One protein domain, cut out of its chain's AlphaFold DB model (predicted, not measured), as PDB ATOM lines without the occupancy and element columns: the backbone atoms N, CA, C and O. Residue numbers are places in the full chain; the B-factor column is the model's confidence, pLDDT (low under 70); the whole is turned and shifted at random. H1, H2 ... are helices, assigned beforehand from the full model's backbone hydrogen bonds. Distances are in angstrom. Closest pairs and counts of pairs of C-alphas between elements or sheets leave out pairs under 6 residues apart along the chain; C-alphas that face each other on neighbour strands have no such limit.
ATOM      1  N   GLN A  49     259.279 538.361 482.999       96.75
ATOM      2  CA  GLN A  49     257.905 537.986 483.332       96.75
ATOM      3  C   GLN A  49     257.042 539.188 483.743       96.75
ATOM      4  O   GLN A  49     255.825 539.180 483.560       96.75
ATOM      5  N   TYR A  50     257.666 540.220 484.309       96.44
ATOM      6  CA  TYR A  50     256.999 541.413 484.820       96.44
ATOM      7  C   TYR A  50     256.834 542.517 483.766       96.44
ATOM      8  O   TYR A  50     256.214 543.536 484.033       96.44
ATOM      9  N   ASN A  51     257.392 542.371 482.570       96.12
ATOM     10  CA  ASN A  51     257.207 543.335 481.484       96.12
ATOM     11  C   ASN A  51     257.383 542.626 480.140       96.12
ATOM     12  O   ASN A  51     258.162 543.068 479.295       96.12
ATOM     13  N   ALA A  52     256.712 541.487 479.993       96.44
ATOM     14  CA  ALA A  52     256.887 540.585 478.872       96.44
ATOM     15  C   ALA A  52     256.353 541.263 477.609       96.44
ATOM     16  O   ALA A  52     255.181 541.626 477.552       96.44
ATOM     17  N   LEU A  53     257.196 541.482 476.604       94.94
ATOM     18  CA  LEU A  53     256.740 542.070 475.347       94.94
ATOM     19  C   LEU A  53     256.023 540.984 474.546       94.94
ATOM     20  O   LEU A  53     256.542 539.879 474.406       94.94
ATOM     21  N   LYS A  54     254.840 541.289 473.999       94.19
ATOM     22  CA  LYS A  54     254.023 540.295 473.271       94.19
ATOM     23  C   LYS A  54     254.784 539.572 472.148       94.19
ATOM     24  O   LYS A  54     254.534 538.403 471.876       94.19
ATOM     25  N   THR A  55     255.744 540.263 471.542       92.25
ATOM     26  CA  THR A  55     256.575 539.788 470.437       92.25
ATOM     27  C   THR A  55     257.587 538.728 470.889       92.25
ATOM     28  O   THR A  55     257.961 537.856 470.107       92.25
ATOM     29  N   MET A  56     257.989 538.725 472.169       94.00
ATOM     30  CA  MET A  56     258.922 537.732 472.713       94.00
ATOM     31  C   MET A  56     258.387 536.302 472.602       94.00
ATOM     32  O   MET A  56     259.189 535.374 472.535       94.00
ATOM     33  N   ARG A  57     257.062 536.117 472.522       93.38
ATOM     34  CA  ARG A  57     256.439 534.798 472.371       93.38
ATOM     35  C   ARG A  57     256.919 534.032 471.138       93.38
ATOM     36  O   ARG A  57     256.989 532.813 471.200       93.38
ATOM     37  N   TYR A  58     257.268 534.726 470.051       90.06
ATOM     38  CA  TYR A  58     257.796 534.111 468.822       90.06
ATOM     39  C   TYR A  58     259.226 534.542 468.463       90.06
ATOM     40  O   TYR A  58     259.835 533.937 467.589       90.06
ATOM     41  N   TRP A  59     259.797 535.559 469.118       90.19
ATOM     42  CA  TRP A  59     261.223 535.898 468.951       90.19
ATOM     43  C   TRP A  59     262.143 535.199 469.957       90.19
ATOM     44  O   TRP A  59     263.327 535.011 469.682       90.19
ATOM     45  N   HIS A  60     261.615 534.806 471.119       92.56
ATOM     46  CA  HIS A  60     262.377 534.240 472.232       92.56
ATOM     47  C   HIS A  60     261.740 532.953 472.763       92.56
ATOM     48  O   HIS A  60     261.639 532.751 473.973       92.56
ATOM     49  N   GLU A  61     261.338 532.053 471.862       92.81
ATOM     50  CA  GLU A  61     260.712 530.761 472.201       92.81
ATOM     51  C   GLU A  61     261.553 529.920 473.185       92.81
ATOM     52  O   GLU A  61     261.034 529.159 474.005       92.81
ATOM     53  N   ASN A  62     262.876 530.096 473.172       94.75
ATOM     54  CA  ASN A  62     263.785 529.427 474.098       94.75
ATOM     55  C   ASN A  62     263.576 529.840 475.569       94.75
ATOM     56  O   ASN A  62     263.772 529.009 476.458       94.75
ATOM     57  N   ILE A  63     263.163 531.087 475.825       93.62
ATOM     58  CA  ILE A  63     262.971 531.663 477.169       93.62
ATOM     59  C   ILE A  63     261.484 531.765 477.527       93.62
ATOM     60  O   ILE A  63     261.118 531.584 478.683       93.62
ATOM     61  N   TRP A  64     260.632 532.058 476.547       95.12
ATOM     62  CA  TRP A  64     259.228 532.375 476.765       95.12
ATOM     63  C   TRP A  64     258.426 531.184 477.300       95.12
ATOM     64  O   TRP A  64     258.434 530.105 476.708       95.12
ATOM     65  N   ARG A  65     257.675 531.392 478.383       95.88
ATOM     66  CA  ARG A  65     256.712 530.431 478.939       95.88
ATOM     67  C   ARG A  65     255.423 531.175 479.265       95.88
ATOM     68  O   ARG A  65     255.469 532.127 480.046       95.88
ATOM     69  N   ASP A  66     254.302 530.760 478.669       96.12
ATOM     70  CA  ASP A  66     253.000 531.421 478.857       96.12
ATOM     71  C   ASP A  66     252.641 531.480 480.364       96.12
ATOM     72  O   ASP A  66     252.142 532.492 480.852       96.12
ATOM     73  N   GLU A  67     253.003 530.450 481.138       96.88
ATOM     74  CA  GLU A  67     252.669 530.289 482.561       96.88
ATOM     75  C   GLU A  67     253.534 531.127 483.519       96.88
ATOM     76  O   GLU A  67     253.155 531.362 484.673       96.88
ATOM     77  N   GLU A  68     254.716 531.566 483.079       96.00
ATOM     78  CA  GLU A  68     255.610 532.387 483.904       96.00
ATOM     79  C   GLU A  68     255.270 533.875 483.834       96.00
ATOM     80  O   GLU A  68     255.594 534.629 484.757       96.00
ATOM     81  N   MET A  69     254.615 534.302 482.754       95.62
ATOM     82  CA  MET A  69     254.265 535.691 482.511       95.62
ATOM     83  C   MET A  69     253.359 536.241 483.624       95.62
ATOM     84  O   MET A  69     252.371 535.630 484.027       95.62
ATOM     85  N   ARG A  70     253.695 537.435 484.123       96.12
ATOM     86  CA  ARG A  70     252.918 538.164 485.140       96.12
ATOM     87  C   ARG A  70     252.282 539.430 484.588       96.12
ATOM     88  O   ARG A  70     251.179 539.771 484.991       96.12
ATOM     89  N   ALA A  71     252.967 540.116 483.676       96.62
ATOM     90  CA  ALA A  71     252.443 541.301 483.015       96.62
ATOM     91  C   ALA A  71     252.889 541.339 481.552       96.62
ATOM     92  O   ALA A  71     254.085 541.390 481.252       96.62
ATOM     93  N   LEU A  72     251.901 541.330 480.657       96.69
ATOM     94  CA  LEU A  72     252.083 541.432 479.217       96.69
ATOM     95  C   LEU A  72     252.043 542.895 478.777       96.69
ATOM     96  O   LEU A  72     251.117 543.638 479.100       96.69
ATOM     97  N   HIS A  73     253.024 543.300 477.985       96.56
ATOM     98  CA  HIS A  73     253.119 544.632 477.420       96.56
ATOM     99  C   HIS A  73     252.854 544.582 475.910       96.56
ATOM    100  O   HIS A  73     253.684 544.151 475.105       96.56
ATOM    101  N   TYR A  74     251.673 545.066 475.521       95.44
ATOM    102  CA  TYR A  74     251.293 545.222 474.119       95.44
ATOM    103  C   TYR A  74     252.009 546.423 473.498       95.44
ATOM    104  O   TYR A  74     251.643 547.571 473.755       95.44
ATOM    105  N   ILE A  75     253.017 546.177 472.667       89.19
ATOM    106  CA  ILE A  75     253.744 547.201 471.898       89.19
ATOM    107  C   ILE A  75     253.349 547.172 470.416       89.19
ATOM    108  O   ILE A  75     252.631 546.280 469.992       89.19
ATOM    109  N   VAL A  76     253.821 548.138 469.624       85.81
ATOM    110  CA  VAL A  76     253.498 548.292 468.187       85.81
ATOM    111  C   VAL A  76     252.009 548.551 467.954       85.81
ATOM    112  O   VAL A  76     251.591 549.706 467.992       85.81
ATOM    113  N   ASP A  77     251.201 547.513 467.850       89.69
ATOM    114  CA  ASP A  77     249.755 547.559 467.679       89.69
ATOM    115  C   ASP A  77     249.000 547.074 468.929       89.69
ATOM    116  O   ASP A  77     249.556 546.348 469.769       89.69
ATOM    117  N   LYS A  78     247.749 547.526 469.089       92.69
ATOM    118  CA  LYS A  78     246.946 547.247 470.285       92.69
ATOM    119  C   LYS A  78     245.787 546.281 470.003       92.69
ATOM    120  O   LYS A  78     245.119 546.453 468.989       92.69
ATOM    121  N   PRO A  79     245.474 545.349 470.928       95.06
ATOM    122  CA  PRO A  79     244.379 544.393 470.738       95.06
ATOM    123  C   PRO A  79     243.019 545.045 470.494       95.06
ATOM    124  O   PRO A  79     242.258 544.591 469.655       95.06
ATOM    125  N   TRP A  80     242.728 546.159 471.164       94.50
ATOM    126  CA  TRP A  80     241.455 546.867 471.011       94.50
ATOM    127  C   TRP A  80     241.301 547.617 469.681       94.50
ATOM    128  O   TRP A  80     240.234 548.162 469.426       94.50
ATOM    129  N   GLU A  81     242.330 547.689 468.831       90.94
ATOM    130  CA  GLU A  81     242.216 548.335 467.516       90.94
ATOM    131  C   GLU A  81     241.563 547.436 466.462       90.94
ATOM    132  O   GLU A  81     241.074 547.958 465.459       90.94
ATOM    133  N   ARG A  82     241.573 546.112 466.674       88.69
ATOM    134  CA  ARG A  82     241.103 545.115 465.707       88.69
ATOM    135  C   ARG A  82     240.679 543.828 466.418       88.69
ATOM    136  O   ARG A  82     241.403 543.307 467.263       88.69
ATOM    137  N   ARG A  83     239.535 543.267 466.036       91.19
ATOM    138  CA  ARG A  83     239.103 541.943 466.504       91.19
ATOM    139  C   ARG A  83     239.900 540.838 465.813       91.19
ATOM    140  O   ARG A  83     240.260 540.960 464.643       91.19
ATOM    141  N   ILE A  84     240.116 539.735 466.521       90.31
ATOM    142  CA  ILE A  84     240.697 538.522 465.938       90.31
ATOM    143  C   ILE A  84     239.581 537.816 465.175       90.31
ATOM    144  O   ILE A  84     238.579 537.429 465.775       90.31
ATOM    145  N   ALA A  85     239.726 537.701 463.857       81.12
ATOM    146  CA  ALA A  85     238.792 536.935 463.043       81.12
ATOM    147  C   ALA A  85     239.023 535.425 463.245       81.12
ATOM    148  O   ALA A  85     239.934 535.004 463.963       81.12
ATOM    149  N   GLY A  86     238.221 534.582 462.591       76.25
ATOM    150  CA  GLY A  86     238.365 533.120 462.683       76.25
ATOM    151  C   GLY A  86     239.715 532.559 462.201       76.25
ATOM    152  O   GLY A  86     239.997 531.385 462.427       76.25
ATOM    153  N   ASP A  87     240.551 533.377 461.558       79.25
ATOM    154  CA  ASP A  87     241.892 533.026 461.074       79.25
ATOM    155  C   ASP A  87     242.982 533.062 462.163       79.25
ATOM    156  O   ASP A  87     244.078 532.540 461.954       79.25
ATOM    157  N   GLY A  88     242.703 533.660 463.328       84.75
ATOM    158  CA  GLY A  88     243.685 533.835 464.400       84.75
ATOM    159  C   GLY A  88     244.784 534.859 464.087       84.75
ATOM    160  O   GLY A  88     245.775 534.926 464.818       84.75
ATOM    161  N   ILE A  89     244.642 535.658 463.024       89.62
ATOM    162  CA  ILE A  89     245.651 536.624 462.585       89.62
ATOM    163  C   ILE A  89     245.477 537.928 463.356       89.62
ATOM    164  O   ILE A  89     244.467 538.631 463.251       89.62
ATOM    165  N   ALA A  90     246.506 538.277 464.122       90.75
ATOM    166  CA  ALA A  90     246.580 539.543 464.833       90.75
ATOM    167  C   ALA A  90     248.028 540.010 464.967       90.75
ATOM    168  O   ALA A  90     248.971 539.226 464.836       90.75
ATOM    169  N   GLY A  91     248.219 541.289 465.268       87.94
ATOM    170  CA  GLY A  91     249.551 541.879 465.298       87.94
ATOM    171  C   GLY A  91     250.068 542.327 463.939       87.94
ATOM    172  O   GLY A  91     249.685 541.799 462.899       87.94
ATOM    173  N   HIS A  92     251.012 543.260 463.955       82.25
ATOM    174  CA  HIS A  92     251.698 543.756 462.756       82.25
ATOM    175  C   HIS A  92     252.360 542.661 461.885       82.25
ATOM    176  O   HIS A  92     252.544 542.874 460.691       82.25
ATOM    177  N   LEU A  93     252.703 541.497 462.457       86.19
ATOM    178  CA  LEU A  93     253.225 540.324 461.729       86.19
ATOM    179  C   LEU A  93     252.225 539.160 461.633       86.19
ATOM    180  O   LEU A  93     252.603 538.074 461.205       86.19
ATOM    181  N   GLY A  94     250.982 539.335 462.086       89.50
ATOM    182  CA  GLY A  94     249.965 538.280 462.077       89.50
ATOM    183  C   GLY A  94     250.195 537.166 463.107       89.50
ATOM    184  O   GLY A  94     249.501 536.158 463.087       89.50
ATOM    185  N   ARG A  95     251.169 537.327 464.011       91.00
ATOM    186  CA  ARG A  95     251.623 536.302 464.974       91.00
ATOM    187  C   ARG A  95     251.160 536.538 466.411       91.00
ATOM    188  O   ARG A  95     251.442 535.723 467.286       91.00
ATOM    189  N   ASP A  96     250.453 537.634 466.668       94.00
ATOM    190  CA  ASP A  96     250.006 538.016 468.009       94.00
ATOM    191  C   ASP A  96     248.612 537.459 468.360       94.00
ATOM    192  O   ASP A  96     248.073 537.814 469.402       94.00
ATOM    193  N   GLY A  97     248.021 536.581 467.536       94.62
ATOM    194  CA  GLY A  97     246.662 536.048 467.735       94.62
ATOM    195  C   GLY A  97     246.405 535.517 469.145       94.62
ATOM    196  O   GLY A  97     245.439 535.903 469.792       94.62
ATOM    197  N   VAL A  98     247.326 534.707 469.671       95.19
ATOM    198  CA  VAL A  98     247.209 534.165 471.036       95.19
ATOM    199  C   VAL A  98     247.236 535.275 472.090       95.19
ATOM    200  O   VAL A  98     246.382 535.315 472.970       95.19
ATOM    201  N   THR A  99     248.194 536.203 471.999       96.12
ATOM    202  CA  THR A  99     248.365 537.244 473.022       96.12
ATOM    203  C   THR A  99     247.263 538.298 472.957       96.12
ATOM    204  O   THR A  99     246.851 538.815 473.992       96.12
ATOM    205  N   HIS A 100     246.752 538.624 471.768       96.44
ATOM    206  CA  HIS A 100     245.565 539.467 471.606       96.44
ATOM    207  C   HIS A 100     244.307 538.755 472.104       96.44
ATOM    208  O   HIS A 100     243.440 539.419 472.664       96.44
ATOM    209  N   GLY A 101     244.227 537.428 471.946       96.06
ATOM    210  CA  GLY A 101     243.106 536.616 472.420       96.06
ATOM    211  C   GLY A 101     242.916 536.768 473.921       96.06
ATOM    212  O   GLY A 101     241.832 537.122 474.362       96.06
ATOM    213  N   TRP A 102     244.009 536.688 474.685       96.94
ATOM    214  CA  TRP A 102     243.977 536.919 476.133       96.94
ATOM    215  C   TRP A 102     243.423 538.293 476.523       96.94
ATOM    216  O   TRP A 102     242.754 538.419 477.544       96.94
ATOM    217  N   TRP A 103     243.694 539.337 475.730       97.56
ATOM    218  CA  TRP A 103     243.124 540.659 475.994       97.56
ATOM    219  C   TRP A 103     241.613 540.661 475.772       97.56
ATOM    220  O   TRP A 103     240.876 541.205 476.591       97.56
ATOM    221  N   TRP A 104     241.160 540.043 474.679       96.69
ATOM    222  CA  TRP A 104     239.741 539.939 474.353       96.69
ATOM    223  C   TRP A 104     238.977 539.089 475.369       96.69
ATOM    224  O   TRP A 104     237.890 539.494 475.767       96.69
ATOM    225  N   ASP A 105     239.561 537.999 475.865       96.75
ATOM    226  CA  ASP A 105     238.965 537.185 476.930       96.75
ATOM    227  C   ASP A 105     238.701 538.028 478.191       96.75
ATOM    228  O   ASP A 105     237.589 538.035 478.724       96.75
ATOM    229  N   VAL A 106     239.697 538.813 478.624       97.00
ATOM    230  CA  VAL A 106     239.575 539.714 479.786       97.00
ATOM    231  C   VAL A 106     238.593 540.858 479.516       97.00
ATOM    232  O   VAL A 106     237.858 541.260 480.415       97.00
ATOM    233  N   TRP A 107     238.560 541.390 478.293       96.62
ATOM    234  CA  TRP A 107     237.597 542.418 477.897       96.62
ATOM    235  C   TRP A 107     236.155 541.914 477.995       96.62
ATOM    236  O   TRP A 107     235.325 542.579 478.610       96.62
ATOM    237  N   GLU A 108     235.854 540.740 477.437       96.56
ATOM    238  CA  GLU A 108     234.500 540.179 477.474       96.56
ATOM    239  C   GLU A 108     234.080 539.815 478.908       96.56
ATOM    240  O   GLU A 108     232.935 540.049 479.305       96.56
ATOM    241  N   GLU A 109     235.013 539.314 479.727       97.94
ATOM    242  CA  GLU A 109     234.777 539.118 481.158       97.94
ATOM    243  C   GLU A 109     234.452 540.443 481.863       97.94
ATOM    244  O   GLU A 109     233.468 540.517 482.605       97.94
ATOM    245  N   TRP A 110     235.233 541.494 481.597       97.62
ATOM    246  CA  TRP A 110     235.031 542.819 482.175       97.62
ATOM    247  C   TRP A 110     233.682 543.421 481.767       97.62
ATOM    248  O   TRP A 110     232.937 543.869 482.637       97.62
ATOM    249  N   VAL A 111     233.324 543.382 480.477       96.88
ATOM    250  CA  VAL A 111     232.033 543.883 479.976       96.88
ATOM    251  C   VAL A 111     230.875 543.170 480.664       96.88
ATOM    252  O   VAL A 111     229.949 543.826 481.145       96.88
ATOM    253  N   ARG A 112     230.926 541.835 480.747       97.44
ATOM    254  CA  ARG A 112     229.894 541.041 481.423       97.44
ATOM    255  C   ARG A 112     229.754 541.442 482.890       97.44
ATOM    256  O   ARG A 112     228.644 541.748 483.316       97.44
ATOM    257  N   ALA A 113     230.863 541.504 483.630       97.94
ATOM    258  CA  ALA A 113     230.855 541.870 485.045       97.94
ATOM    259  C   ALA A 113     230.287 543.283 485.279       97.94
ATOM    260  O   ALA A 113     229.451 543.475 486.155       97.94
ATOM    261  N   ARG A 114     230.678 544.269 484.458       97.75
ATOM    262  CA  ARG A 114     230.154 545.643 484.551       97.75
ATOM    263  C   ARG A 114     228.651 545.713 484.296       97.75
ATOM    264  O   ARG A 114     227.936 546.397 485.021       97.75
ATOM    265  N   ARG A 115     228.152 544.994 483.288       96.88
ATOM    266  CA  ARG A 115     226.710 544.953 482.999       96.88
ATOM    267  C   ARG A 115     225.914 544.290 484.119       96.88
ATOM    268  O   ARG A 115     224.844 544.777 484.462       96.88
ATOM    269  N   GLU A 116     226.445 543.227 484.723       97.75
ATOM    270  CA  GLU A 116     225.845 542.592 485.906       97.75
ATOM    271  C   GLU A 116     225.779 543.556 487.110       97.75
ATOM    272  O   GLU A 116     224.819 543.511 487.879       97.75
ATOM    273  N   GLU A 117     226.747 544.468 487.237       97.50
ATOM    274  CA  GLU A 117     226.769 545.549 488.237       97.50
ATOM    275  C   GLU A 117     225.871 546.755 487.867       97.50
ATOM    276  O   GLU A 117     225.635 547.625 488.705       97.50
ATOM    277  N   GLY A 118     225.320 546.800 486.646       97.31
ATOM    278  CA  GLY A 118     224.492 547.902 486.143       97.31
ATOM    279  C   GLY A 118     225.274 549.084 485.550       97.31
ATOM    280  O   GLY A 118     224.673 550.114 485.239       97.31
ATOM    281  N   ASP A 119     226.586 548.942 485.344       97.25
ATOM    282  CA  ASP A 119     227.510 549.974 484.844       97.25
ATOM    283  C   ASP A 119     227.430 550.163 483.304       97.25
ATOM    284  O   ASP A 119     228.446 550.238 482.608       97.25
ATOM    285  N   GLU A 120     226.225 550.255 482.731       95.94
ATOM    286  CA  GLU A 120     226.028 550.354 481.269       95.94
ATOM    287  C   GLU A 120     226.661 551.614 480.657       95.94
ATOM    288  O   GLU A 120     227.189 551.576 479.545       95.94
ATOM    289  N   GLU A 121     226.657 552.734 481.387       96.62
ATOM    290  CA  GLU A 121     227.288 553.977 480.929       96.62
ATOM    291  C   GLU A 121     228.805 553.809 480.775       96.62
ATOM    292  O   GLU A 121     229.376 554.186 479.750       96.62
ATOM    293  N   LEU A 122     229.460 553.195 481.766       95.69
ATOM    294  CA  LEU A 122     230.900 552.949 481.733       95.69
ATOM    295  C   LEU A 122     231.267 551.996 480.595       95.69
ATOM    296  O   LEU A 122     232.228 552.255 479.868       95.69
ATOM    297  N   VAL A 123     230.488 550.927 480.412       96.38
ATOM    298  CA  VAL A 123     230.670 550.006 479.284       96.38
ATOM    299  C   VAL A 123     230.545 550.761 477.964       96.38
ATOM    300  O   VAL A 123     231.434 550.640 477.129       96.38
ATOM    301  N   GLY A 124     229.516 551.596 477.795       95.00
ATOM    302  CA  GLY A 124     229.326 552.391 476.581       95.00
ATOM    303  C   GLY A 124     230.475 553.368 476.293       95.00
ATOM    304  O   GLY A 124     230.879 553.516 475.139       95.00
ATOM    305  N   ILE A 125     231.046 554.001 477.326       95.44
ATOM    306  CA  ILE A 125     232.206 554.897 477.179       95.44
ATOM    307  C   ILE A 125     233.429 554.128 476.671       95.44
ATOM    308  O   ILE A 125     234.107 554.594 475.751       95.44
ATOM    309  N   VAL A 126     233.733 552.974 477.270       94.50
ATOM    310  CA  VAL A 126     234.937 552.212 476.916       94.50
ATOM    311  C   VAL A 126     234.761 551.481 475.583       94.50
ATOM    312  O   VAL A 126     235.679 551.489 474.767       94.50
ATOM    313  N   ASP A 127     233.579 550.929 475.308       92.56
ATOM    314  CA  ASP A 127     233.260 550.276 474.032       92.56
ATOM    315  C   ASP A 127     233.444 551.236 472.842       92.56
ATOM    316  O   ASP A 127     233.958 550.847 471.798       92.56
ATOM    317  N   GLY A 128     233.174 552.535 473.030       92.06
ATOM    318  CA  GLY A 128     233.392 553.566 472.009       92.06
ATOM    319  C   GLY A 128     234.849 553.759 471.552       92.06
ATOM    320  O   GLY A 128     235.084 554.429 470.541       92.06
ATOM    321  N   VAL A 129     235.834 553.196 472.263       91.94
ATOM    322  CA  VAL A 129     237.259 553.213 471.877       91.94
ATOM    323  C   VAL A 129     237.836 551.824 471.583       91.94
ATOM    324  O   VAL A 129     239.037 551.707 471.321       91.94
ATOM    325  N   VAL A 130     236.996 550.787 471.602       93.88
ATOM    326  CA  VAL A 130     237.360 549.392 471.346       93.88
ATOM    327  C   VAL A 130     236.746 548.943 470.015       93.88
ATOM    328  O   VAL A 130     235.683 549.403 469.609       93.88
ATOM    329  N   ALA A 131     237.439 548.069 469.286       90.81
ATOM    330  CA  ALA A 131     236.941 547.546 468.022       90.81
ATOM    331  C   ALA A 131     235.584 546.838 468.219       90.81
ATOM    332  O   ALA A 131     235.459 545.975 469.104       90.81
ATOM    333  N   PRO A 132     234.577 547.161 467.386       88.69
ATOM    334  CA  PRO A 132     233.244 546.589 467.522       88.69
ATOM    335  C   PRO A 132     233.282 545.077 467.293       88.69
ATOM    336  O   PRO A 132     234.195 544.558 466.651       88.69
ATOM    337  N   GLY A 133     232.283 544.361 467.810       85.44
ATOM    338  CA  GLY A 133     232.136 542.929 467.546       85.44
ATOM    339  C   GLY A 133     232.041 542.618 466.047       85.44
ATOM    340  O   GLY A 133     231.507 543.409 465.266       85.44
ATOM    341  N   LEU A 134     232.551 541.452 465.645       83.94
ATOM    342  CA  LEU A 134     232.516 540.997 464.257       83.94
ATOM    343  C   LEU A 134     231.225 540.220 463.977       83.94
ATOM    344  O   LEU A 134     230.961 539.183 464.577       83.94
ATOM    345  N   ASN A 135     230.427 540.728 463.042       86.50
ATOM    346  CA  ASN A 135     229.473 539.934 462.267       86.50
ATOM    347  C   ASN A 135     230.012 539.785 460.833       86.50
ATOM    348  O   ASN A 135     231.031 540.385 460.503       86.50
ATOM    349  N   GLU A 136     229.326 539.050 459.953       83.00
ATOM    350  CA  GLU A 136     229.808 538.835 458.576       83.00
ATOM    351  C   GLU A 136     230.126 540.138 457.814       83.00
ATOM    352  O   GLU A 136     231.048 540.192 457.002       83.00
ATOM    353  N   GLU A 137     229.354 541.205 458.041       84.69
ATOM    354  CA  GLU A 137     229.609 542.511 457.428       84.69
ATOM    355  C   GLU A 137     230.819 543.214 458.061       84.69
ATOM    356  O   GLU A 137     231.647 543.782 457.350       84.69
ATOM    357  N   GLY A 138     230.937 543.140 459.386       85.25
ATOM    358  CA  GLY A 138     232.062 543.649 460.159       85.25
ATOM    359  C   GLY A 138     233.373 542.972 459.778       85.25
ATOM    360  O   GLY A 138     234.367 543.664 459.598       85.25
ATOM    361  N   GLU A 139     233.373 541.656 459.556       84.88
ATOM    362  CA  GLU A 139     234.546 540.918 459.072       84.88
ATOM    363  C   GLU A 139     234.991 541.411 457.697       84.88
ATOM    364  O   GLU A 139     236.160 541.753 457.513       84.88
ATOM    365  N   ARG A 140     234.057 541.524 456.741       85.38
ATOM    366  CA  ARG A 140     234.357 542.044 455.396       85.38
ATOM    367  C   ARG A 140     234.939 543.455 455.453       85.38
ATOM    368  O   ARG A 140     235.942 543.724 454.795       85.38
ATOM    369  N   ARG A 141     234.343 544.328 456.269       86.94
ATOM    370  CA  ARG A 141     234.811 545.704 456.472       86.94
ATOM    371  C   ARG A 141     236.201 545.741 457.103       86.94
ATOM    372  O   ARG A 141     237.064 546.466 456.628       86.94
ATOM    373  N   GLN A 142     236.442 544.928 458.131       87.50
ATOM    374  CA  GLN A 142     237.736 544.875 458.806       87.50
ATOM    375  C   GLN A 142     238.841 544.368 457.867       87.50
ATOM    376  O   GLN A 142     239.951 544.882 457.904       87.50
ATOM    377  N   VAL A 143     238.553 543.398 456.990       86.88
ATOM    378  CA  VAL A 143     239.505 542.926 455.963       86.88
ATOM    379  C   VAL A 143     239.853 544.029 454.958       86.88
ATOM    380  O   VAL A 143     241.012 544.155 454.560       86.88
ATOM    381  N   GLU A 144     238.871 544.831 454.544       87.50
ATOM    382  CA  GLU A 144     239.097 545.981 453.664       87.50
ATOM    383  C   GLU A 144     239.963 547.048 454.352       87.50
ATOM    384  O   GLU A 144     240.994 547.441 453.804       87.50
ATOM    385  N   GLU A 145     239.624 547.424 455.590       86.25
ATOM    386  CA  GLU A 145     240.408 548.367 456.398       86.25
ATOM    387  C   GLU A 145     241.847 547.886 456.627       86.25
ATOM    388  O   GLU A 145     242.795 548.672 456.552       86.25
ATOM    389  N   ASP A 146     242.033 546.594 456.886       85.12
ATOM    390  CA  ASP A 146     243.351 545.997 457.056       85.12
ATOM    391  C   ASP A 146     244.184 546.090 455.784       85.12
ATOM    392  O   ASP A 146     245.350 546.491 455.834       85.12
ATOM    393  N   ARG A 147     243.584 545.780 454.630       85.50
ATOM    394  CA  ARG A 147     244.257 545.894 453.334       85.50
ATOM    395  C   ARG A 147     244.700 547.331 453.070       85.50
ATOM    396  O   ARG A 147     245.832 547.541 452.636       85.50
ATOM    397  N   GLU A 148     243.843 548.309 453.351       85.38
ATOM    398  CA  GLU A 148     244.164 549.732 453.195       85.38
ATOM    399  C   GLU A 148     245.287 550.185 454.132       85.38
ATOM    400  O   GLU A 148     246.170 550.952 453.739       85.38
ATOM    401  N   ARG A 149     245.286 549.688 455.372       79.88
ATOM    402  CA  ARG A 149     246.301 550.008 456.384       79.88
ATOM    403  C   ARG A 149     247.594 549.204 456.225       79.88
ATOM    404  O   ARG A 149     248.564 549.494 456.924       79.88
ATOM    405  N   GLY A 150     247.628 548.227 455.318       82.56
ATOM    406  CA  GLY A 150     248.776 547.347 455.103       82.56
ATOM    407  C   GLY A 150     248.992 546.340 456.232       82.56
ATOM    408  O   GLY A 150     250.131 545.955 456.491       82.56
ATOM    409  N   TRP A 151     247.921 545.946 456.915       82.38
ATOM    410  CA  TRP A 151     247.949 544.883 457.908       82.38
ATOM    411  C   TRP A 151     248.071 543.501 457.253       82.38
ATOM    412  O   TRP A 151     247.602 543.304 456.127       82.38
ATOM    413  N   PRO A 152     248.715 542.538 457.933       81.94
ATOM    414  CA  PRO A 152     248.833 541.177 457.435       81.94
ATOM    415  C   PRO A 152     247.457 540.510 457.344       81.94
ATOM    416  O   PRO A 152     246.735 540.423 458.330       81.94
ATOM    417  N   LEU A 153     247.137 540.003 456.153       84.69
ATOM    418  CA  LEU A 153     245.979 539.131 455.908       84.69
ATOM    419  C   LEU A 153     246.355 537.641 455.963       84.69
ATOM    420  O   LEU A 153     245.487 536.781 455.917       84.69
ATOM    421  N   GLU A 154     247.653 537.350 456.044       83.88
ATOM    422  CA  GLU A 154     248.243 536.016 456.148       83.88
ATOM    423  C   GLU A 154     249.473 536.099 457.061       83.88
ATOM    424  O   GLU A 154     250.099 537.159 457.177       83.88
ATOM    425  N   VAL A 155     249.840 534.988 457.708       77.75
ATOM    426  CA  VAL A 155     251.051 534.930 458.537       77.75
ATOM    427  C   VAL A 155     252.276 534.767 457.627       77.75
ATOM    428  O   VAL A 155     252.385 533.751 456.943       77.75
ATOM    429  N   PRO A 156     253.238 535.704 457.621       67.75
ATOM    430  CA  PRO A 156     254.406 535.625 456.745       67.75
ATOM    431  C   PRO A 156     255.319 534.453 457.121       67.75
ATOM    432  O   PRO A 156     255.645 534.292 458.301       67.75
TER     433      PRO A 156
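What this domain is: This is residues 49 to 156 of the 206 residues of a protein of Lasallia pustulata (UniProt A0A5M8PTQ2). What shape do these atoms make, going along from residue 49? A loop-rich end, holding the small helix H1 and most of the unnamed stretch of residues 60 to 96, leads into one long helix, H2, and the shorter H3 folds back on the far end of H2 as a helical hairpin. H4 forms a separate arm, with unnamed residues 78 to 92 between it and H2. What is it built of, and how large is it? The printed part has 108 residues with four named helices in the order H1, H2, H3, H4 and no named strand; it is all helix by class, though under half of the residues, 46, are in named elements. It is only just compact, close to loose, with a radius of gyration of the C-alphas of 15.2 A and spans of 45 by 34 by 20 A.

How they stand to each other: What lies near the first residues? Residues 52 to 53 pair with residues 72 to 73 in a short parallel pairing. H1, residues 56 to 59, is only just apart from H2, residues 97 to 116, at a closest C-alpha distance of 8.5 A. Which helices touch? H2, with residues 111 to 115 alone, touches H3, residues 120 to 127; the closest C-alphas are those of Val 111 and Val 123, 6.3 A apart. They form a helical hairpin, running opposite ways at a shallow tilt of 17 degrees. Where is H4, residues 136 to 149? It is apart from H1, H2 and H3. How do the backbones run? Every O i to N i+4 pair is within hydrogen-bond range in H3 and H4, and 15 of 16 are in H2; H1 is too short for such a pair.

Where its parts are: Where does the first helix begin? H1 runs from Met 56 to Trp 59, with C-alpha 56 at (258.922, 537.732, 472.713), and measures 4.8 A from first to last C-alpha. How long are the next two? H2, Gly 97 to Glu 116, measures 28.4 A and begins with C-alpha 97 at (246.662, 536.048, 467.735); H3, Glu 120 to Asp 127, measures 10.2 A. Where does the last helix end? H4, Glu 136 to Arg 149, measures 20.0 A and ends with C-alpha 149 at (246.301, 550.008, 456.384).

The domain as a whole: How far does it reach? The two C-alphas farthest apart are those of Asn 62 and Gly 118, at 45.1 A. How are the helices linked? The printed part has no cut; H1 to H2 is a long link of 37 residues, H2 to H3 a tight link of 3, and H3 to H4 a short link of 8. How confident is the model? The mean pLDDT of the printed part is 91.3, and one residue, Pro 156, is under 70.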